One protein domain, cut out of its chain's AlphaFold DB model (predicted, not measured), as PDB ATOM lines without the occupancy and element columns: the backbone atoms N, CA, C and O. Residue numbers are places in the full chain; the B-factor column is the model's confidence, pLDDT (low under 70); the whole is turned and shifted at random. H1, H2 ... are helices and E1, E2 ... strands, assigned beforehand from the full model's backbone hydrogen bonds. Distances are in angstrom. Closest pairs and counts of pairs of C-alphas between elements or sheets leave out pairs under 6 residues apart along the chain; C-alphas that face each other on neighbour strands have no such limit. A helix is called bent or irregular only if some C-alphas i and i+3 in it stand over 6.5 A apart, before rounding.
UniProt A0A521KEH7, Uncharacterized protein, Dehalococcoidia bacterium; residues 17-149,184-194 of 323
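This is residues 17 to 149 and 184 to 194 of the 323 residues of an uncharacterized protein of Dehalococcoidia bacterium (UniProt A0A521KEH7). A twisted sheet of four strands forms one end of the domain, and two separate helical hairpins, the long H1 and H2 and the shorter H3 and H4, extend from it like two prongs. The small helix H5 lies by the other end of the strands, near the end of E2. The printed part has 144 residues, with five named helices and four named strands in the order E1 H1 H2 E2 E3 H3 H4 E4 H5; the sheet runs E1 E2 E3 E4, all antiparallel. The class is mixed, helices and strands; the whole is loose, with a radius of gyration of the C-alphas of 19.7 A, and elongated, spanning 60 by 36 by 30 A.

The strands are E1, residues 17 to 23, from C-alpha 17 at (43.524, -33.061, 46.964); E2, 90 to 97, 22.0 A long; E3, 101 to 106; and E4, 141 to 145. The helices are H1, 28 to 56, 41.4 A; H2, 65 to 85, 29.0 A; H3, 108 to 123, 22.5 A; H4, 127 to 138; and H5, 184 to 193, ending at C-alpha 193 (27.542, -45.282, 50.554). H2 is only just irregular, with C-alphas 76 and 79 6.6 A apart.

N 20 and O 93 of E1 and E2 are 3.0 A apart, N 94 and O 105 of the hairpin E2 and E3 2.9 A, and N 104 and O 142 of E3 and E4 2.8 A, within hydrogen-bond range. H2 only just is on the sheet, with 5 pairs of C-alphas within 10 A, and only grazes it with residues 83 to 84; H3 only grazes it with 108 to 111, and H5 with 186 to 191. H1 and H2 touch, closest at the C-alphas of Val 42 and Ala 68, 6.3 A, through residues 34 to 42 and 67 to 75 alone, at a shallow tilt of 30 degrees, opposite ways. H3 and H4 touch, closest at the C-alphas of Leu 118 and Ala 133, 5.1 A, at a shallow tilt of 25 degrees, opposite ways. H1 and H2 are each apart from H3 and H4. Every O i to N i+4 pair is within hydrogen-bond range in H1, H3 and H5, against 15 of 17 in H2 and 6 of 8 in H4.

The farthest C-alphas, of Gly 57 and Ala 185, are 60.5 A apart. Residues 150 to 183 are not printed, and C-alphas 149 and 184 are 14.9 A apart across the cut. Of the links printed whole, none is long. Mean pLDDT of the printed part is 81.5, and no printed residue is under 70.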
ATOM      1  N   ARG A  17      42.691 -33.307  48.150       88.19
ATOM      2  CA  ARG A  17      43.524 -33.061  46.964       88.19
ATOM      3  C   ARG A  17      44.990 -33.295  47.282       88.19
ATOM      4  O   ARG A  17      45.466 -32.859  48.328       88.19
ATOM      5  N   TRP A  18      45.705 -33.955  46.381       89.44
ATOM      6  CA  TRP A  18      47.147 -34.137  46.502       89.44
ATOM      7  C   TRP A  18      47.808 -34.240  45.133       89.44
ATOM      8  O   TRP A  18      47.173 -34.558  44.128       89.44
ATOM      9  N   GLU A  19      49.110 -33.994  45.114       86.19
ATOM     10  CA  GLU A  19      49.956 -34.199  43.947       86.19
ATOM     11  C   GLU A  19      50.894 -35.367  44.237       86.19
ATOM     12  O   GLU A  19      51.441 -35.479  45.337       86.19
ATOM     13  N   ALA A  20      51.054 -36.268  43.271       82.88
ATOM     14  CA  ALA A  20      51.990 -37.373  43.394       82.88
ATOM     15  C   ALA A  20      52.880 -37.469  42.147       82.88
ATOM     16  O   ALA A  20      52.359 -37.478  41.026       82.88
ATOM     17  N   PRO A  21      54.211 -37.587  42.324       82.00
ATOM     18  CA  PRO A  21      55.115 -37.861  41.221       82.00
ATOM     19  C   PRO A  21      55.010 -39.339  40.836       82.00
ATOM     20  O   PRO A  21      55.278 -40.237  41.641       82.00
ATOM     21  N   ILE A  22      54.629 -39.607  39.590       81.31
ATOM     22  CA  ILE A  22      54.510 -40.961  39.048       81.31
ATOM     23  C   ILE A  22      55.804 -41.305  38.302       81.31
ATOM     24  O   ILE A  22      56.099 -40.663  37.288       81.31
ATOM     25  N   PRO A  23      56.577 -42.316  38.746       78.75
ATOM     26  CA  PRO A  23      57.768 -42.738  38.028       78.75
ATOM     27  C   PRO A  23      57.378 -43.474  36.742       78.75
ATOM     28  O   PRO A  23      56.663 -44.474  36.797       78.75
ATOM     29  N   LEU A  24      57.859 -43.015  35.587       76.12
ATOM     30  CA  LEU A  24      57.483 -43.608  34.297       76.12
ATOM     31  C   LEU A  24      58.272 -44.884  34.002       76.12
ATOM     32  O   LEU A  24      57.700 -45.959  33.865       76.12
ATOM     33  N   ALA A  25      59.598 -44.792  33.937       74.00
ATOM     34  CA  ALA A  25      60.447 -45.901  33.508       74.00
ATOM     35  C   ALA A  25      60.665 -46.954  34.605       74.00
ATOM     36  O   ALA A  25      61.138 -48.047  34.315       74.00
ATOM     37  N   THR A  26      60.338 -46.646  35.863       77.38
ATOM     38  CA  THR A  26      60.557 -47.556  37.005       77.38
ATOM     39  C   THR A  26      59.263 -48.192  37.517       77.38
ATOM     40  O   THR A  26      59.302 -49.182  38.247       77.38
ATOM     41  N   SER A  27      58.094 -47.660  37.148       80.56
ATOM     42  CA  SER A  27      56.821 -48.237  37.574       80.56
ATOM     43  C   SER A  27      56.511 -49.500  36.774       80.56
ATOM     44  O   SER A  27      56.207 -49.440  35.583       80.56
ATOM     45  N   ARG A  28      56.502 -50.654  37.455       82.31
ATOM     46  CA  ARG A  28      56.068 -51.940  36.872       82.31
ATOM     47  C   ARG A  28      54.672 -51.864  36.252       82.31
ATOM     48  O   ARG A  28      54.382 -52.558  35.286       82.31
ATOM     49  N   TYR A  29      53.817 -51.022  36.825       80.50
ATOM     50  CA  TYR A  29      52.439 -50.843  36.398       80.50
ATOM     51  C   TYR A  29      52.372 -50.100  35.065       80.50
ATOM     52  O   TYR A  29      51.664 -50.525  34.161       80.50
ATOM     53  N   PHE A  30      53.161 -49.036  34.923       81.81
ATOM     54  CA  PHE A  30      53.211 -48.252  33.693       81.81
ATOM     55  C   PHE A  30      53.895 -49.019  32.554       81.81
ATOM     56  O   PHE A  30      53.366 -49.086  31.448       81.81
ATOM     57  N   LEU A  31      55.017 -49.691  32.841       82.75
ATOM     58  CA  LEU A  31      55.686 -50.570  31.876       82.75
ATOM     59  C   LEU A  31      54.785 -51.728  31.435       82.75
ATOM     60  O   LEU A  31      54.768 -52.068  30.256       82.75
ATOM     61  N   GLY A  32      54.030 -52.316  32.368       83.94
ATOM     62  CA  GLY A  32      53.064 -53.370  32.072       83.94
ATOM     63  C   GLY A  32      51.971 -52.899  31.114       83.94
ATOM     64  O   GLY A  32      51.697 -53.582  30.127       83.94
ATOM     65  N   ASP A  33      51.406 -51.714  31.349       83.56
ATOM     66  CA  ASP A  33      50.388 -51.135  30.468       83.56
ATOM     67  C   ASP A  33      50.962 -50.812  29.074       83.56
ATOM     68  O   ASP A  33      50.332 -51.121  28.063       83.56
ATOM     69  N   CYS A  34      52.178 -50.255  28.994       83.50
ATOM     70  CA  CYS A  34      52.862 -50.002  27.720       83.50
ATOM     71  C   CYS A  34      53.159 -51.294  26.953       83.50
ATOM     72  O   CYS A  34      52.911 -51.369  25.748       83.50
ATOM     73  N   LEU A  35      53.665 -52.319  27.640       86.56
ATOM     74  CA  LEU A  35      53.954 -53.616  27.035       86.56
ATOM     75  C   LEU A  35      52.673 -54.271  26.516       86.56
ATOM     76  O   LEU A  35      52.659 -54.779  25.398       86.56
ATOM     77  N   TRP A  36      51.589 -54.212  27.292       85.44
ATOM     78  CA  TRP A  36      50.280 -54.702  26.870       85.44
ATOM     79  C   TRP A  36      49.760 -53.956  25.639       85.44
ATOM     80  O   TRP A  36      49.362 -54.588  24.661       85.44
ATOM     81  N   ALA A  37      49.817 -52.622  25.640       82.81
ATOM     82  CA  ALA A  37      49.386 -51.804  24.507       82.81
ATOM     83  C   ALA A  37      50.168 -52.138  23.227       82.81
ATOM     84  O   ALA A  37      49.581 -52.274  22.149       82.81
ATOM     85  N   VAL A  38      51.484 -52.331  23.339       84.81
ATOM     86  CA  VAL A  38      52.321 -52.721  22.201       84.81
ATOM     87  C   VAL A  38      52.046 -54.149  21.758       84.81
ATOM     88  O   VAL A  38      51.914 -54.376  20.559       84.81
ATOM     89  N   ALA A  39      51.871 -55.093  22.683       84.38
ATOM     90  CA  ALA A  39      51.506 -56.464  22.344       84.38
ATOM     91  C   ALA A  39      50.193 -56.511  21.549       84.38
ATOM     92  O   ALA A  39      50.148 -57.114  20.478       84.38
ATOM     93  N   VAL A  40      49.155 -55.809  22.013       83.25
ATOM     94  CA  VAL A  40      47.868 -55.707  21.307       83.25
ATOM     95  C   VAL A  40      48.046 -55.076  19.927       83.25
ATOM     96  O   VAL A  40      47.507 -55.587  18.949       83.25
ATOM     97  N   THR A  41      48.833 -54.003  19.824       82.12
ATOM     98  CA  THR A  41      49.088 -53.317  18.547       82.12
ATOM     99  C   THR A  41      49.811 -54.224  17.551       82.12
ATOM    100  O   THR A  41      49.431 -54.281  16.383       82.12
ATOM    101  N   VAL A  42      50.826 -54.966  18.002       84.94
ATOM    102  CA  VAL A  42      51.567 -55.917  17.164       84.94
ATOM    103  C   VAL A  42      50.649 -57.043  16.709       84.94
ATOM    104  O   VAL A  42      50.560 -57.293  15.510       84.94
ATOM    105  N   VAL A  43      49.917 -57.678  17.627       83.31
ATOM    106  CA  VAL A  43      48.972 -58.757  17.296       83.31
ATOM    107  C   VAL A  43      47.933 -58.280  16.283       83.31
ATOM    108  O   VAL A  43      47.695 -58.961  15.287       83.31
ATOM    109  N   LEU A  44      47.360 -57.091  16.486       83.19
ATOM    110  CA  LEU A  44      46.390 -56.512  15.560       83.19
ATOM    111  C   LEU A  44      47.008 -56.222  14.185       83.19
ATOM    112  O   LEU A  44      46.380 -56.499  13.167       83.19
ATOM    113  N   GLY A  45      48.240 -55.709  14.143       84.44
ATOM    114  CA  GLY A  45      48.973 -55.471  12.899       84.44
ATOM    115  C   GLY A  45      49.216 -56.755  12.104       84.44
ATOM    116  O   GLY A  45      48.935 -56.797  10.908       84.44
ATOM    117  N   TYR A  46      49.662 -57.825  12.770       83.62
ATOM    118  CA  TYR A  46      49.817 -59.144  12.146       83.62
ATOM    119  C   TYR A  46      48.481 -59.699  11.653       83.62
ATOM    120  O   TYR A  46      48.406 -60.170  10.522       83.62
ATOM    121  N   ALA A  47      47.423 -59.609  12.465       80.88
ATOM    122  CA  ALA A  47      46.092 -60.072  12.085       80.88
ATOM    123  C   ALA A  47      45.554 -59.330  10.851       80.88
ATOM    124  O   ALA A  47      44.980 -59.954   9.962       80.88
ATOM    125  N   LEU A  48      45.773 -58.014  10.765       83.38
ATOM    126  CA  LEU A  48      45.341 -57.203   9.629       83.38
ATOM    127  C   LEU A  48      46.096 -57.561   8.346       83.38
ATOM    128  O   LEU A  48      45.479 -57.694   7.293       83.38
ATOM    129  N   VAL A  49      47.417 -57.723   8.426       83.62
ATOM    130  CA  VAL A  49      48.252 -58.087   7.268       83.62
ATOM    131  C   VAL A  49      47.931 -59.499   6.797       83.62
ATOM    132  O   VAL A  49      47.762 -59.716   5.601       83.62
ATOM    133  N   PHE A  50      47.752 -60.429   7.733       79.44
ATOM    134  CA  PHE A  50      47.288 -61.779   7.440       79.44
ATOM    135  C   PHE A  50      45.934 -61.760   6.718       79.44
ATOM    136  O   PHE A  50      45.782 -62.381   5.670       79.44
ATOM    137  N   LEU A  51      44.969 -60.987   7.230       78.00
ATOM    138  CA  LEU A  51      43.660 -60.830   6.600       78.00
ATOM    139  C   LEU A  51      43.767 -60.212   5.196       78.00
ATOM    140  O   LEU A  51      43.086 -60.660   4.278       78.00
ATOM    141  N   MET A  52      44.639 -59.220   5.008       76.88
ATOM    142  CA  MET A  52      44.881 -58.611   3.698       76.88
ATOM    143  C   MET A  52      45.510 -59.590   2.707       76.88
ATOM    144  O   MET A  52      45.071 -59.630   1.564       76.88
ATOM    145  N   GLY A  53      46.466 -60.418   3.135       80.56
ATOM    146  CA  GLY A  53      47.047 -61.472   2.295       80.56
ATOM    147  C   GLY A  53      46.002 -62.487   1.824       80.56
ATOM    148  O   GLY A  53      45.958 -62.830   0.640       80.56
ATOM    149  N   LEU A  54      45.088 -62.882   2.721       75.00
ATOM    150  CA  LEU A  54      43.961 -63.756   2.379       75.00
ATOM    151  C   LEU A  54      43.012 -63.118   1.353       75.00
ATOM    152  O   LEU A  54      42.567 -63.796   0.430       75.00
ATOM    153  N   ILE A  55      42.714 -61.822   1.492       73.06
ATOM    154  CA  ILE A  55      41.825 -61.097   0.569       73.06
ATOM    155  C   ILE A  55      42.504 -60.872  -0.792       73.06
ATOM    156  O   ILE A  55      41.870 -61.056  -1.831       73.06
ATOM    157  N   ALA A  56      43.787 -60.504  -0.800       79.94
ATOM    158  CA  ALA A  56      44.565 -60.265  -2.016       79.94
ATOM    159  C   ALA A  56      44.851 -61.557  -2.801       79.94
ATOM    160  O   ALA A  56      45.093 -61.509  -4.006       79.94
ATOM    161  N   GLY A  57      44.782 -62.718  -2.144       72.44
ATOM    162  CA  GLY A  57      45.069 -64.005  -2.769       72.44
ATOM    163  C   GLY A  57      46.551 -64.300  -2.942       72.44
ATOM    164  O   GLY A  57      46.903 -65.212  -3.683       72.44
ATOM    165  N   GLU A  58      47.409 -63.546  -2.258       76.12
ATOM    166  CA  GLU A  58      48.860 -63.764  -2.228       76.12
ATOM    167  C   GLU A  58      49.254 -64.897  -1.257       76.12
ATOM    168  O   GLU A  58      50.431 -65.210  -1.093       76.12
ATOM    169  N   GLY A  59      48.271 -65.544  -0.620       72.56
ATOM    170  CA  GLY A  59      48.479 -66.589   0.375       72.56
ATOM    171  C   GLY A  59      48.752 -66.019   1.768       72.56
ATOM    172  O   GLY A  59      48.294 -64.931   2.124       72.56
ATOM    173  N   ILE A  60      49.467 -66.783   2.597       74.19
ATOM    174  CA  ILE A  60      49.786 -66.392   3.975       74.19
ATOM    175  C   ILE A  60      50.895 -65.332   3.944       74.19
ATOM    176  O   ILE A  60      52.085 -65.646   3.969       74.19
ATOM    177  N   VAL A  61      50.496 -64.060   3.906       77.50
ATOM    178  CA  VAL A  61      51.414 -62.927   4.051       77.50
ATOM    179  C   VAL A  61      51.649 -62.687   5.540       77.50
ATOM    180  O   VAL A  61      50.776 -62.207   6.261       77.50
ATOM    181  N   ILE A  62      52.836 -63.060   6.015       77.88
ATOM    182  CA  ILE A  62      53.253 -62.847   7.404       77.88
ATOM    183  C   ILE A  62      54.094 -61.580   7.457       77.88
ATOM    184  O   ILE A  62      55.048 -61.420   6.695       77.88
ATOM    185  N   LEU A  63      53.752 -60.680   8.377       83.06
ATOM    186  CA  LEU A  63      54.563 -59.498   8.614       83.06
ATOM    187  C   LEU A  63      55.969 -59.931   9.081       83.06
ATOM    188  O   LEU A  63      56.081 -60.852   9.892       83.06
ATOM    189  N   PRO A  64      57.054 -59.306   8.596       86.56
ATOM    190  CA  PRO A  64      58.395 -59.711   8.987       86.56
ATOM    191  C   PRO A  64      58.599 -59.578  10.505       86.56
ATOM    192  O   PRO A  64      58.147 -58.607  11.122       86.56
ATOM    193  N   TRP A  65      59.322 -60.524  11.116       82.25
ATOM    194  CA  TRP A  65      59.580 -60.540  12.565       82.25
ATOM    195  C   TRP A  65      60.247 -59.244  13.065       82.25
ATOM    196  O   TRP A  65      60.063 -58.848  14.218       82.25
ATOM    197  N   GLN A  66      60.948 -58.534  12.175       89.12
ATOM    198  CA  GLN A  66      61.548 -57.219  12.395       89.12
ATOM    199  C   GLN A  66      60.528 -56.179  12.873       89.12
ATOM    200  O   GLN A  66      60.897 -55.284  13.626       89.12
ATOM    201  N   PHE A  67      59.253 -56.291  12.488       84.56
ATOM    202  CA  PHE A  67      58.205 -55.398  12.984       84.56
ATOM    203  C   PHE A  67      57.976 -55.581  14.489       84.56
ATOM    204  O   PHE A  67      57.961 -54.610  15.244       84.56
ATOM    205  N   ALA A  68      57.866 -56.835  14.941       82.88
ATOM    206  CA  ALA A  68      57.721 -57.152  16.359       82.88
ATOM    207  C   ALA A  68      58.995 -56.793  17.139       82.88
ATOM    208  O   ALA A  68      58.915 -56.214  18.221       82.88
ATOM    209  N   ALA A  69      60.171 -57.064  16.564       86.06
ATOM    210  CA  ALA A  69      61.448 -56.674  17.154       86.06
ATOM    211  C   ALA A  69      61.577 -55.149  17.286       86.06
ATOM    212  O   ALA A  69      61.963 -54.660  18.342       86.06
ATOM    213  N   GLY A  70      61.196 -54.388  16.257       88.94
ATOM    214  CA  GLY A  70      61.197 -52.926  16.283       88.94
ATOM    215  C   GLY A  70      60.259 -52.365  17.351       88.94
ATOM    216  O   GLY A  70      60.649 -51.472  18.102       88.94
ATOM    217  N   ALA A  71      59.060 -52.935  17.489       87.44
ATOM    218  CA  ALA A  71      58.121 -52.568  18.547       87.44
ATOM    219  C   ALA A  71      58.680 -52.865  19.952       87.44
ATOM    220  O   ALA A  71      58.563 -52.035  20.857       87.44
ATOM    221  N   LEU A  72      59.350 -54.008  20.133       87.00
ATOM    222  CA  LEU A  72      59.988 -54.366  21.400       87.00
ATOM    223  C   LEU A  72      61.164 -53.438  21.733       87.00
ATOM    224  O   LEU A  72      61.280 -52.990  22.871       87.00
ATOM    225  N   VAL A  73      62.003 -53.100  20.750       89.44
ATOM    226  CA  VAL A  73      63.093 -52.120  20.909       89.44
ATOM    227  C   VAL A  73      62.533 -50.742  21.257       89.44
ATOM    228  O   VAL A  73      63.083 -50.051  22.118       89.44
ATOM    229  N   PHE A  74      61.416 -50.351  20.642       87.25
ATOM    230  CA  PHE A  74      60.761 -49.087  20.949       87.25
ATOM    231  C   PHE A  74      60.353 -49.009  22.426       87.25
ATOM    232  O   PHE A  74      60.705 -48.042  23.101       87.25
ATOM    233  N   VAL A  75      59.693 -50.042  22.956       86.38
ATOM    234  CA  VAL A  75      59.271 -50.093  24.371       86.38
ATOM    235  C   VAL A  75      60.444 -50.292  25.325       86.38
ATOM    236  O   VAL A  75      60.460 -49.699  26.398       86.38
ATOM    237  N   GLY A  76      61.417 -51.127  24.968       84.81
ATOM    238  CA  GLY A  76      62.521 -51.496  25.854       84.81
ATOM    239  C   GLY A  76      63.623 -50.444  25.951       84.81
ATOM    240  O   GLY A  76      64.301 -50.371  26.971       84.81
ATOM    241  N   VAL A  77      63.813 -49.627  24.909       86.31
ATOM    242  CA  VAL A  77      64.943 -48.688  24.819       86.31
ATOM    243  C   VAL A  77      64.469 -47.262  24.576       86.31
ATOM    244  O   VAL A  77      64.761 -46.364  25.364       86.31
ATOM    245  N   MET A  78      63.725 -47.042  23.493       84.19
ATOM    246  CA  MET A  78      63.360 -45.693  23.047       84.19
ATOM    247  C   MET A  78      62.423 -45.006  24.046       84.19
ATOM    248  O   MET A  78      62.632 -43.853  24.413       84.19
ATOM    249  N   PHE A  79      61.429 -45.732  24.545       85.94
ATOM    250  CA  PHE A  79      60.462 -45.209  25.495       85.94
ATOM    251  C   PHE A  79      61.082 -44.830  26.853       85.94
ATOM    252  O   PHE A  79      60.898 -43.681  27.261       85.94
ATOM    253  N   PRO A  80      61.870 -45.690  27.536       83.75
ATOM    254  CA  PRO A  80      62.591 -45.303  28.746       83.75
ATOM    255  C   PRO A  80      63.531 -44.123  28.518       83.75
ATOM    256  O   PRO A  80      63.618 -43.247  29.374       83.75
ATOM    257  N   LEU A  81      64.196 -44.058  27.358       85.75
ATOM    258  CA  LEU A  81      65.066 -42.936  27.014       85.75
ATOM    259  C   LEU A  81      64.275 -41.627  26.922       85.75
ATOM    260  O   LEU A  81      64.673 -40.631  27.520       85.75
ATOM    261  N   ILE A  82      63.129 -41.624  26.236       84.50
ATOM    262  CA  ILE A  82      62.243 -40.453  26.158       84.50
ATOM    263  C   ILE A  82      61.721 -40.085  27.551       84.50
ATOM    264  O   ILE A  82      61.747 -38.913  27.929       84.50
ATOM    265  N   ALA A  83      61.291 -41.069  28.343       83.25
ATOM    266  CA  ALA A  83      60.824 -40.856  29.709       83.25
ATOM    267  C   ALA A  83      61.913 -40.228  30.598       83.25
ATOM    268  O   ALA A  83      61.631 -39.315  31.377       83.25
ATOM    269  N   LEU A  84      63.166 -40.662  30.455       84.25
ATOM    270  CA  LEU A  84      64.304 -40.120  31.192       84.25
ATOM    271  C   LEU A  84      64.674 -38.708  30.714       84.25
ATOM    272  O   LEU A  84      64.857 -37.817  31.537       84.25
ATOM    273  N   VAL A  85      64.757 -38.484  29.403       85.12
ATOM    274  CA  VAL A  85      65.241 -37.219  28.823       85.12
ATOM    275  C   VAL A  85      64.193 -36.109  28.912       85.12
ATOM    276  O   VAL A  85      64.507 -34.994  29.321       85.12
ATOM    277  N   VAL A  86      62.941 -36.395  28.551       79.25
ATOM    278  CA  VAL A  86      61.873 -35.382  28.470       79.25
ATOM    279  C   VAL A  86      61.205 -35.187  29.827       79.25
ATOM    280  O   VAL A  86      61.003 -34.062  30.298       79.25
ATOM    281  N   PHE A  87      60.868 -36.294  30.484       76.38
ATOM    282  CA  PHE A  87      60.095 -36.270  31.721       76.38
ATOM    283  C   PHE A  87      60.969 -36.388  32.971       76.38
ATOM    284  O   PHE A  87      60.449 -36.225  34.064       76.38
ATOM    285  N   GLN A  88      62.290 -36.582  32.849       81.44
ATOM    286  CA  GLN A  88      63.175 -36.796  34.008       81.44
ATOM    287  C   GLN A  88      62.675 -37.950  34.893       81.44
ATOM    288  O   GLN A  88      62.764 -37.905  36.119       81.44
ATOM    289  N   ASN A  89      62.115 -38.979  34.247       82.12
ATOM    290  CA  ASN A  89      61.507 -40.161  34.851       82.12
ATOM    291  C   ASN A  89      60.276 -39.905  35.743       82.12
ATOM    292  O   ASN A  89      59.802 -40.852  36.360       82.12
ATOM    293  N   HIS A  90      59.727 -38.690  35.813       79.62
ATOM    294  CA  HIS A  90      58.541 -38.409  36.623       79.62
ATOM    295  C   HIS A  90      57.496 -37.593  35.859       79.62
ATOM    296  O   HIS A  90      57.810 -36.693  35.079       79.62
ATOM    297  N   ILE A  91      56.229 -37.913  36.096       80.50
ATOM    298  CA  ILE A  91      55.094 -37.078  35.712       80.50
ATOM    299  C   ILE A  91      54.342 -36.705  36.978       80.50
ATOM    300  O   ILE A  91      53.927 -37.586  37.729       80.50
ATOM    301  N   ASP A  92      54.142 -35.409  37.184       82.31
ATOM    302  CA  ASP A  92      53.263 -34.927  38.239       82.31
ATOM    303  C   ASP A  92      51.815 -35.145  37.810       82.31
ATOM    304  O   ASP A  92      51.420 -34.781  36.696       82.31
ATOM    305  N   ALA A  93      51.025 -35.745  38.689       83.50
ATOM    306  CA  ALA A  93      49.586 -35.859  38.535       83.50
ATOM    307  C   ALA A  93      48.913 -35.333  39.800       83.50
ATOM    308  O   ALA A  93      49.322 -35.658  40.918       83.50
ATOM    309  N   SER A  94      47.887 -34.510  39.609       83.50
ATOM    310  CA  SER A  94      47.031 -34.018  40.679       83.50
ATOM    311  C   SER A  94      45.791 -34.894  40.767       83.50
ATOM    312  O   SER A  94      45.122 -35.143  39.761       83.50
ATOM    313  N   PHE A  95      45.487 -35.337  41.976       86.25
ATOM    314  CA  PHE A  95      44.353 -36.188  42.289       86.25
ATOM    315  C   PHE A  95      43.415 -35.453  43.239       86.25
ATOM    316  O   PHE A  95      43.872 -34.757  44.151       86.25
ATOM    317  N   ALA A  96      42.110 -35.627  43.047       85.00
ATOM    318  CA  ALA A  96      41.098 -35.169  43.988       85.00
ATOM    319  C   ALA A  96      40.096 -36.288  44.274       85.00
ATOM    320  O   ALA A  96      39.687 -37.012  43.370       85.00
ATOM    321  N   VAL A  97      39.694 -36.431  45.532       86.50
ATOM    322  CA  VAL A  97      38.658 -37.378  45.965       86.50
ATOM    323  C   VAL A  97      37.570 -36.587  46.675       86.50
ATOM    324  O   VAL A  97      37.847 -35.913  47.670       86.50
ATOM    325  N   SER A  98      36.346 -36.665  46.161       86.62
ATOM    326  CA  SER A  98      35.153 -35.999  46.690       86.62
ATOM    327  C   SER A  98      34.014 -37.003  46.907       86.62
ATOM    328  O   SER A  98      34.132 -38.190  46.595       86.62
ATOM    329  N   SER A  99      32.888 -36.537  47.444       80.12
ATOM    330  CA  SER A  99      31.653 -37.330  47.544       80.12
ATOM    331  C   SER A  99      31.017 -37.628  46.185       80.12
ATOM    332  O   SER A  99      30.298 -38.612  46.044       80.12
ATOM    333  N   ALA A 100      31.282 -36.810  45.164       78.88
ATOM    334  CA  ALA A 100      30.762 -37.031  43.816       78.88
ATOM    335  C   ALA A 100      31.571 -38.086  43.038       78.88
ATOM    336  O   ALA A 100      31.024 -38.786  42.178       78.88
ATOM    337  N   GLY A 101      32.867 -38.216  43.329       82.44
ATOM    338  CA  GLY A 101      33.755 -39.102  42.590       82.44
ATOM    339  C   GLY A 101      35.231 -38.868  42.882       82.44
ATOM    340  O   GLY A 101      35.615 -38.329  43.920       82.44
ATOM    341  N   PHE A 102      36.068 -39.262  41.932       84.56
ATOM    342  CA  PHE A 102      37.487 -38.940  41.935       84.56
ATOM    343  C   PHE A 102      37.897 -38.271  40.626       84.56
ATOM    344  O   PHE A 102      37.376 -38.584  39.554       84.56
ATOM    345  N   GLU A 103      38.855 -37.359  40.720       84.50
ATOM    346  CA  GLU A 103      39.396 -36.609  39.597       84.50
ATOM    347  C   GLU A 103      40.886 -36.891  39.450       84.50
ATOM    348  O   GLU A 103      41.631 -36.984  40.432       84.50
ATOM    349  N   ILE A 104      41.313 -37.024  38.200       83.00
ATOM    350  CA  ILE A 104      42.706 -37.177  37.807       83.00
ATOM    351  C   ILE A 104      43.002 -36.069  36.810       83.00
ATOM    352  O   ILE A 104      42.361 -35.986  35.761       83.00
ATOM    353  N   ALA A 105      43.991 -35.244  37.124       82.00
ATOM    354  CA  ALA A 105      44.472 -34.205  36.235       82.00
ATOM    355  C   ALA A 105      45.987 -34.326  36.032       82.00
ATOM    356  O   ALA A 105      46.768 -34.499  36.969       82.00
ATOM    357  N   SER A 106      46.398 -34.244  34.772       80.94
ATOM    358  CA  SER A 106      47.793 -34.283  34.349       80.94
ATOM    359  C   SER A 106      48.504 -32.994  34.749       80.94
ATOM    360  O   SER A 106      47.979 -31.900  34.549       80.94
ATOM    361  N   GLY A 107      49.728 -33.098  35.262       78.69
ATOM    362  CA  GLY A 107      50.523 -31.946  35.674       78.69
ATOM    363  C   GLY A 107      50.849 -30.986  34.527       78.69
ATOM    364  O   GLY A 107      50.836 -31.331  33.341       78.69
ATOM    365  N   ALA A 108      51.204 -29.748  34.879       75.44
ATOM    366  CA  ALA A 108      51.426 -28.667  33.915       75.44
ATOM    367  C   ALA A 108      52.495 -28.988  32.850       75.44
ATOM    368  O   ALA A 108      52.396 -28.506  31.719       75.44
ATOM    369  N   LYS A 109      53.503 -29.807  33.187       73.38
ATOM    370  CA  LYS A 109      54.554 -30.251  32.256       73.38
ATOM    371  C   LYS A 109      53.991 -31.140  31.143       73.38
ATOM    372  O   LYS A 109      54.290 -30.897  29.979       73.38
ATOM    373  N   VAL A 110      53.122 -32.096  31.478       76.56
ATOM    374  CA  VAL A 110      52.464 -32.980  30.497       76.56
ATOM    375  C   VAL A 110      51.552 -32.181  29.578       76.56
ATOM    376  O   VAL A 110      51.682 -32.289  28.362       76.56
ATOM    377  N   ARG A 111      50.725 -31.289  30.138       80.31
ATOM    378  CA  ARG A 111      49.837 -30.424  29.343       80.31
ATOM    379  C   ARG A 111      50.604 -29.554  28.347       80.31
ATOM    380  O   ARG A 111      50.183 -29.369  27.209       80.31
ATOM    381  N   LYS A 112      51.768 -29.020  28.744       79.19
ATOM    382  CA  LYS A 112      52.644 -28.258  27.834       79.19
ATOM    383  C   LYS A 112      53.179 -29.130  26.698       79.19
ATOM    384  O   LYS A 112      53.119 -28.706  25.548       79.19
ATOM    385  N   VAL A 113      53.678 -30.328  27.009       78.56
ATOM    386  CA  VAL A 113      54.197 -31.262  25.996       78.56
ATOM    387  C   VAL A 113      53.092 -31.669  25.019       78.56
ATOM    388  O   VAL A 113      53.294 -31.550  23.814       78.56
ATOM    389  N   ASN A 114      51.912 -32.048  25.510       82.00
ATOM    390  CA  ASN A 114      50.768 -32.422  24.676       82.00
ATOM    391  C   ASN A 114      50.349 -31.296  23.726       82.00
ATOM    392  O   ASN A 114      50.175 -31.531  22.531       82.00
ATOM    393  N   ARG A 115      50.273 -30.053  24.218       84.38
ATOM    394  CA  ARG A 115      49.969 -28.882  23.379       84.38
ATOM    395  C   ARG A 115      51.027 -28.641  22.303       84.38
ATOM    396  O   ARG A 115      50.662 -28.333  21.171       84.38
ATOM    397  N   ILE A 116      52.316 -28.794  22.622       84.19
ATOM    398  CA  ILE A 116      53.408 -28.677  21.636       84.19
ATOM    399  C   ILE A 116      53.290 -29.776  20.580       84.19
ATOM    400  O   ILE A 116      53.379 -29.489  19.389       84.19
ATOM    401  N   VAL A 117      53.054 -31.022  20.996       82.06
ATOM    402  CA  VAL A 117      52.887 -32.164  20.085       82.06
ATOM    403  C   VAL A 117      51.679 -31.959  19.175       82.06
ATOM    404  O   VAL A 117      51.790 -32.176  17.971       82.06
ATOM    405  N   LEU A 118      50.553 -31.480  19.708       83.88
ATOM    406  CA  LEU A 118      49.367 -31.155  18.917       83.88
ATOM    407  C   LEU A 118      49.650 -30.029  17.915       83.88
ATOM    408  O   LEU A 118      49.309 -30.161  16.742       83.88
ATOM    409  N   ALA A 119      50.318 -28.954  18.341       84.38
ATOM    410  CA  ALA A 119      50.698 -27.859  17.453       84.38
ATOM    411  C   ALA A 119      51.631 -28.334  16.326       84.38
ATOM    412  O   ALA A 119      51.394 -28.023  15.162       84.38
ATOM    413  N   LEU A 120      52.645 -29.145  16.647       82.56
ATOM    414  CA  LEU A 120      53.548 -29.743  15.659       82.56
ATOM    415  C   LEU A 120      52.812 -30.692  14.708       82.56
ATOM    416  O   LEU A 120      53.085 -30.680  13.510       82.56
ATOM    417  N   ALA A 121      51.865 -31.485  15.210       82.19
ATOM    418  CA  ALA A 121      51.064 -32.389  14.389       82.19
ATOM    419  C   ALA A 121      50.162 -31.626  13.405       82.19
ATOM    420  O   ALA A 121      50.043 -32.035  12.248       82.19
ATOM    421  N   LEU A 122      49.565 -30.512  13.843       84.56
ATOM    422  CA  LEU A 122      48.752 -29.633  12.998       84.56
ATOM    423  C   LEU A 122      49.606 -28.910  11.950       84.56
ATOM    424  O   LEU A 122      49.256 -28.917  10.772       84.56
ATOM    425  N   LEU A 123      50.750 -28.346  12.352       84.31
ATOM    426  CA  LEU A 123      51.681 -27.656  11.449       84.31
ATOM    427  C   LEU A 123      52.328 -28.606  10.436       84.31
ATOM    428  O   LEU A 123      52.559 -28.230   9.293       84.31
ATOM    429  N   GLY A 124      52.600 -29.847  10.842       79.69
ATOM    430  CA  GLY A 124      53.152 -30.876   9.967       79.69
ATOM    431  C   GLY A 124      52.160 -31.414   8.933       79.69
ATOM    432  O   GLY A 124      52.578 -32.145   8.039       79.69
ATOM    433  N   GLY A 125      50.860 -31.109   9.049       72.88
ATOM    434  CA  GLY A 125      49.822 -31.517   8.093       72.88
ATOM    435  C   GLY A 125      49.594 -33.031   7.979       72.88
ATOM    436  O   GLY A 125      48.884 -33.488   7.084       72.88
ATOM    437  N   ARG A 126      50.189 -33.846   8.859       72.50
ATOM    438  CA  ARG A 126      50.082 -35.311   8.803       72.50
ATOM    439  C   ARG A 126      48.897 -35.763   9.647       72.50
ATOM    440  O   ARG A 126      48.986 -35.837  10.872       72.50
ATOM    441  N   ALA A 127      47.806 -36.142   8.984       71.25
ATOM    442  CA  ALA A 127      46.603 -36.673   9.635       71.25
ATOM    443  C   ALA A 127      46.908 -37.815  10.626       71.25
ATOM    444  O   ALA A 127      46.305 -37.888  11.695       71.25
ATOM    445  N   ALA A 128      47.913 -38.645  10.317       74.25
ATOM    446  CA  ALA A 128      48.353 -39.758  11.157       74.25
ATOM    447  C   ALA A 128      48.841 -39.341  12.562       74.25
ATOM    448  O   ALA A 128      48.727 -40.132  13.495       74.25
ATOM    449  N   SER A 129      49.362 -38.121  12.740       75.06
ATOM    450  CA  SER A 129      49.842 -37.621  14.042       75.06
ATOM    451  C   SER A 129      48.805 -36.807  14.820       75.06
ATOM    452  O   SER A 129      48.953 -36.638  16.028       75.06
ATOM    453  N   ILE A 130      47.752 -36.314  14.161       80.44
ATOM    454  CA  ILE A 130      46.749 -35.439  14.787       80.44
ATOM    455  C   ILE A 130      45.846 -36.234  15.735       80.44
ATOM    456  O   ILE A 130      45.636 -35.818  16.870       80.44
ATOM    457  N   GLY A 131      45.353 -37.398  15.297       76.88
ATOM    458  CA  GLY A 131      44.444 -38.231  16.096       76.88
ATOM    459  C   GLY A 131      45.002 -38.587  17.483       76.88
ATOM    460  O   GLY A 131      44.356 -38.275  18.484       76.88
ATOM    461  N   PRO A 132      46.215 -39.165  17.571       77.50
ATOM    462  CA  PRO A 132      46.843 -39.474  18.856       77.50
ATOM    463  C   PRO A 132      47.073 -38.241  19.742       77.50
ATOM    464  O   PRO A 132      46.845 -38.309  20.948       77.50
ATOM    465  N   ALA A 133      47.478 -37.105  19.163       74.31
ATOM    466  CA  ALA A 133      47.725 -35.872  19.915       74.31
ATOM    467  C   ALA A 133      46.435 -35.266  20.497       74.31
ATOM    468  O   ALA A 133      46.421 -34.792  21.637       74.31
ATOM    469  N   MET A 134      45.332 -35.318  19.743       78.88
ATOM    470  CA  MET A 134      44.019 -34.889  20.231       78.88
ATOM    471  C   MET A 134      43.522 -35.787  21.361       78.88
ATOM    472  O   MET A 134      43.026 -35.278  22.362       78.88
ATOM    473  N   LEU A 135      43.697 -37.107  21.232       76.62
ATOM    474  CA  LEU A 135      43.298 -38.054  22.272       76.62
ATOM    475  C   LEU A 135      44.079 -37.823  23.573       76.62
ATOM    476  O   LEU A 135      43.478 -37.775  24.639       76.62
ATOM    477  N   ALA A 136      45.392 -37.597  23.480       75.00
ATOM    478  CA  ALA A 136      46.228 -37.298  24.642       75.00
ATOM    479  C   ALA A 136      45.802 -36.009  25.364       75.00
ATOM    480  O   ALA A 136      45.836 -35.950  26.589       75.00
ATOM    481  N   THR A 137      45.368 -34.993  24.612       74.00
ATOM    482  CA  THR A 137      44.870 -33.732  25.185       74.00
ATOM    483  C   THR A 137      43.502 -33.926  25.854       74.00
ATOM    484  O   THR A 137      43.224 -33.332  26.892       74.00
ATOM    485  N   ALA A 138      42.649 -34.781  25.280       72.69
ATOM    486  CA  ALA A 138      41.301 -35.039  25.780       72.69
ATOM    487  C   ALA A 138      41.259 -35.799  27.117       72.69
ATOM    488  O   ALA A 138      40.253 -35.686  27.813       72.69
ATOM    489  N   ASP A 139      42.314 -36.531  27.504       72.56
ATOM    490  CA  ASP A 139      42.452 -37.020  28.885       72.56
ATOM    491  C   ASP A 139      43.552 -36.415  29.737       72.56
ATOM    492  O   ASP A 139      44.067 -37.045  30.659       72.56
ATOM    493  N   GLU A 140      43.810 -35.128  29.527       77.75
ATOM    494  CA  GLU A 140      44.518 -34.331  30.525       77.75
ATOM    495  C   GLU A 140      43.734 -34.199  31.835       77.75
ATOM    496  O   GLU A 140      44.363 -34.160  32.889       77.75
ATOM    497  N   GLU A 141      42.401 -34.158  31.790       77.50
ATOM    498  CA  GLU A 141      41.527 -34.037  32.962       77.50
ATOM    499  C   GLU A 141      40.372 -35.034  32.862       77.50
ATOM    500  O   GLU A 141      39.677 -35.117  31.848       77.50
ATOM    501  N   ARG A 142      40.172 -35.824  33.917       79.25
ATOM    502  CA  ARG A 142      39.106 -36.823  33.993       79.25
ATOM    503  C   ARG A 142      38.460 -36.803  35.365       79.25
ATOM    504  O   ARG A 142      39.144 -37.014  36.360       79.25
ATOM    505  N   ALA A 143      37.141 -36.650  35.390       81.75
ATOM    506  CA  ALA A 143      36.311 -36.876  36.565       81.75
ATOM    507  C   ALA A 143      35.547 -38.195  36.401       81.75
ATOM    508  O   ALA A 143      34.963 -38.458  35.347       81.75
ATOM    509  N   ILE A 144      35.572 -39.041  37.427       83.25
ATOM    510  CA  ILE A 144      34.947 -40.365  37.420       83.25
ATOM    511  C   ILE A 144      34.039 -40.474  38.637       83.25
ATOM    512  O   ILE A 144      34.473 -40.294  39.772       83.25
ATOM    513  N   GLN A 145      32.767 -40.778  38.392       84.94
ATOM    514  CA  GLN A 145      31.755 -40.891  39.437       84.94
ATOM    515  C   GLN A 145      31.852 -42.237  40.157       84.94
ATOM    516  O   GLN A 145      32.096 -43.267  39.528       84.94
ATOM    517  N   TRP A 146      31.564 -42.264  41.460       84.12
ATOM    518  CA  TRP A 146      31.572 -43.511  42.242       84.12
ATOM    519  C   TRP A 146      30.637 -44.582  41.676       84.12
ATOM    520  O   TRP A 146      30.986 -45.760  41.663       84.12
ATOM    521  N   ALA A 147      29.491 -44.171  41.127       79.62
ATOM    522  CA  ALA A 147      28.516 -45.070  40.512       79.62
ATOM    523  C   ALA A 147      29.052 -45.834  39.284       79.62
ATOM    524  O   ALA A 147      28.482 -46.858  38.912       79.62
ATOM    525  N   SER A 148      30.126 -45.359  38.641       77.44
ATOM    526  CA  SER A 148      30.725 -46.039  37.486       77.44
ATOM    527  C   SER A 148      31.839 -47.018  37.876       77.44
ATOM    528  O   SER A 148      32.308 -47.799  37.050       77.44
ATOM    529  N   VAL A 149      32.248 -47.043  39.149       83.06
ATOM    530  CA  VAL A 149      33.322 -47.914  39.630       83.06
ATOM    531  C   VAL A 149      32.817 -49.352  39.777       83.06
ATOM    532  O   VAL A 149      32.026 -49.690  40.652       83.06
ATOM    533  N   GLU A 184      42.389 -44.320  51.573       90.44
ATOM    534  CA  GLU A 184      41.811 -45.664  51.606       90.44
ATOM    535  C   GLU A 184      40.504 -45.698  52.408       90.44
ATOM    536  O   GLU A 184      39.506 -46.235  51.923       90.44
ATOM    537  N   ALA A 185      40.485 -45.099  53.603       89.06
ATOM    538  CA  ALA A 185      39.280 -45.017  54.422       89.06
ATOM    539  C   ALA A 185      38.153 -44.264  53.700       89.06
ATOM    540  O   ALA A 185      37.016 -44.739  53.691       89.06
ATOM    541  N   ARG A 186      38.476 -43.144  53.039       87.56
ATOM    542  CA  ARG A 186      37.495 -42.357  52.282       87.56
ATOM    543  C   ARG A 186      36.953 -43.121  51.076       87.56
ATOM    544  O   ARG A 186      35.745 -43.200  50.901       87.56
ATOM    545  N   VAL A 187      37.815 -43.746  50.279       88.44
ATOM    546  CA  VAL A 187      37.389 -44.562  49.128       88.44
ATOM    547  C   VAL A 187      36.472 -45.695  49.591       88.44
ATOM    548  O   VAL A 187      35.432 -45.932  48.983       88.44
ATOM    549  N   ARG A 188      36.799 -46.369  50.700       89.19
ATOM    550  CA  ARG A 188      35.940 -47.420  51.265       89.19
ATOM    551  C   ARG A 188      34.586 -46.886  51.734       89.19
ATOM    552  O   ARG A 188      33.585 -47.558  51.498       89.19
ATOM    553  N   SER A 189      34.534 -45.716  52.376       86.00
ATOM    554  CA  SER A 189      33.263 -45.135  52.828       86.00
ATOM    555  C   SER A 189      32.376 -44.714  51.660       86.00
ATOM    556  O   SER A 189      31.181 -44.990  51.680       86.00
ATOM    557  N   GLU A 190      32.957 -44.102  50.627       85.75
ATOM    558  CA  GLU A 190      32.208 -43.675  49.438       85.75
ATOM    559  C   GLU A 190      31.701 -44.879  48.634       85.75
ATOM    560  O   GLU A 190      30.565 -44.873  48.176       85.75
ATOM    561  N   LEU A 191      32.475 -45.967  48.536       82.06
ATOM    562  CA  LEU A 191      32.014 -47.221  47.919       82.06
ATOM    563  C   LEU A 191      30.910 -47.918  48.724       82.06
ATOM    564  O   LEU A 191      30.067 -48.594  48.143       82.06
ATOM    565  N   ALA A 192      30.918 -47.790  50.053       81.62
ATOM    566  CA  ALA A 192      29.870 -48.348  50.904       81.62
ATOM    567  C   ALA A 192      28.567 -47.533  50.826       81.62
ATOM    568  O   ALA A 192      27.482 -48.109  50.899       81.62
ATOM    569  N   GLY A 193      28.676 -46.204  50.687       70.94
ATOM    570  CA  GLY A 193      27.542 -45.282  50.554       70.94
ATOM    571  C   GLY A 193      26.970 -45.208  49.139       70.94
ATOM    572  O   GLY A 193      25.761 -45.051  48.965       70.94
ATOM    573  N   ALA A 194      27.809 -45.382  48.118       71.06
ATOM    574  CA  ALA A 194      27.370 -45.629  46.759       71.06
ATOM    575  C   ALA A 194      26.771 -47.033  46.723       71.06
ATOM    576  O   ALA A 194      27.486 -48.008  46.501       71.06
TER     577      ALA A 194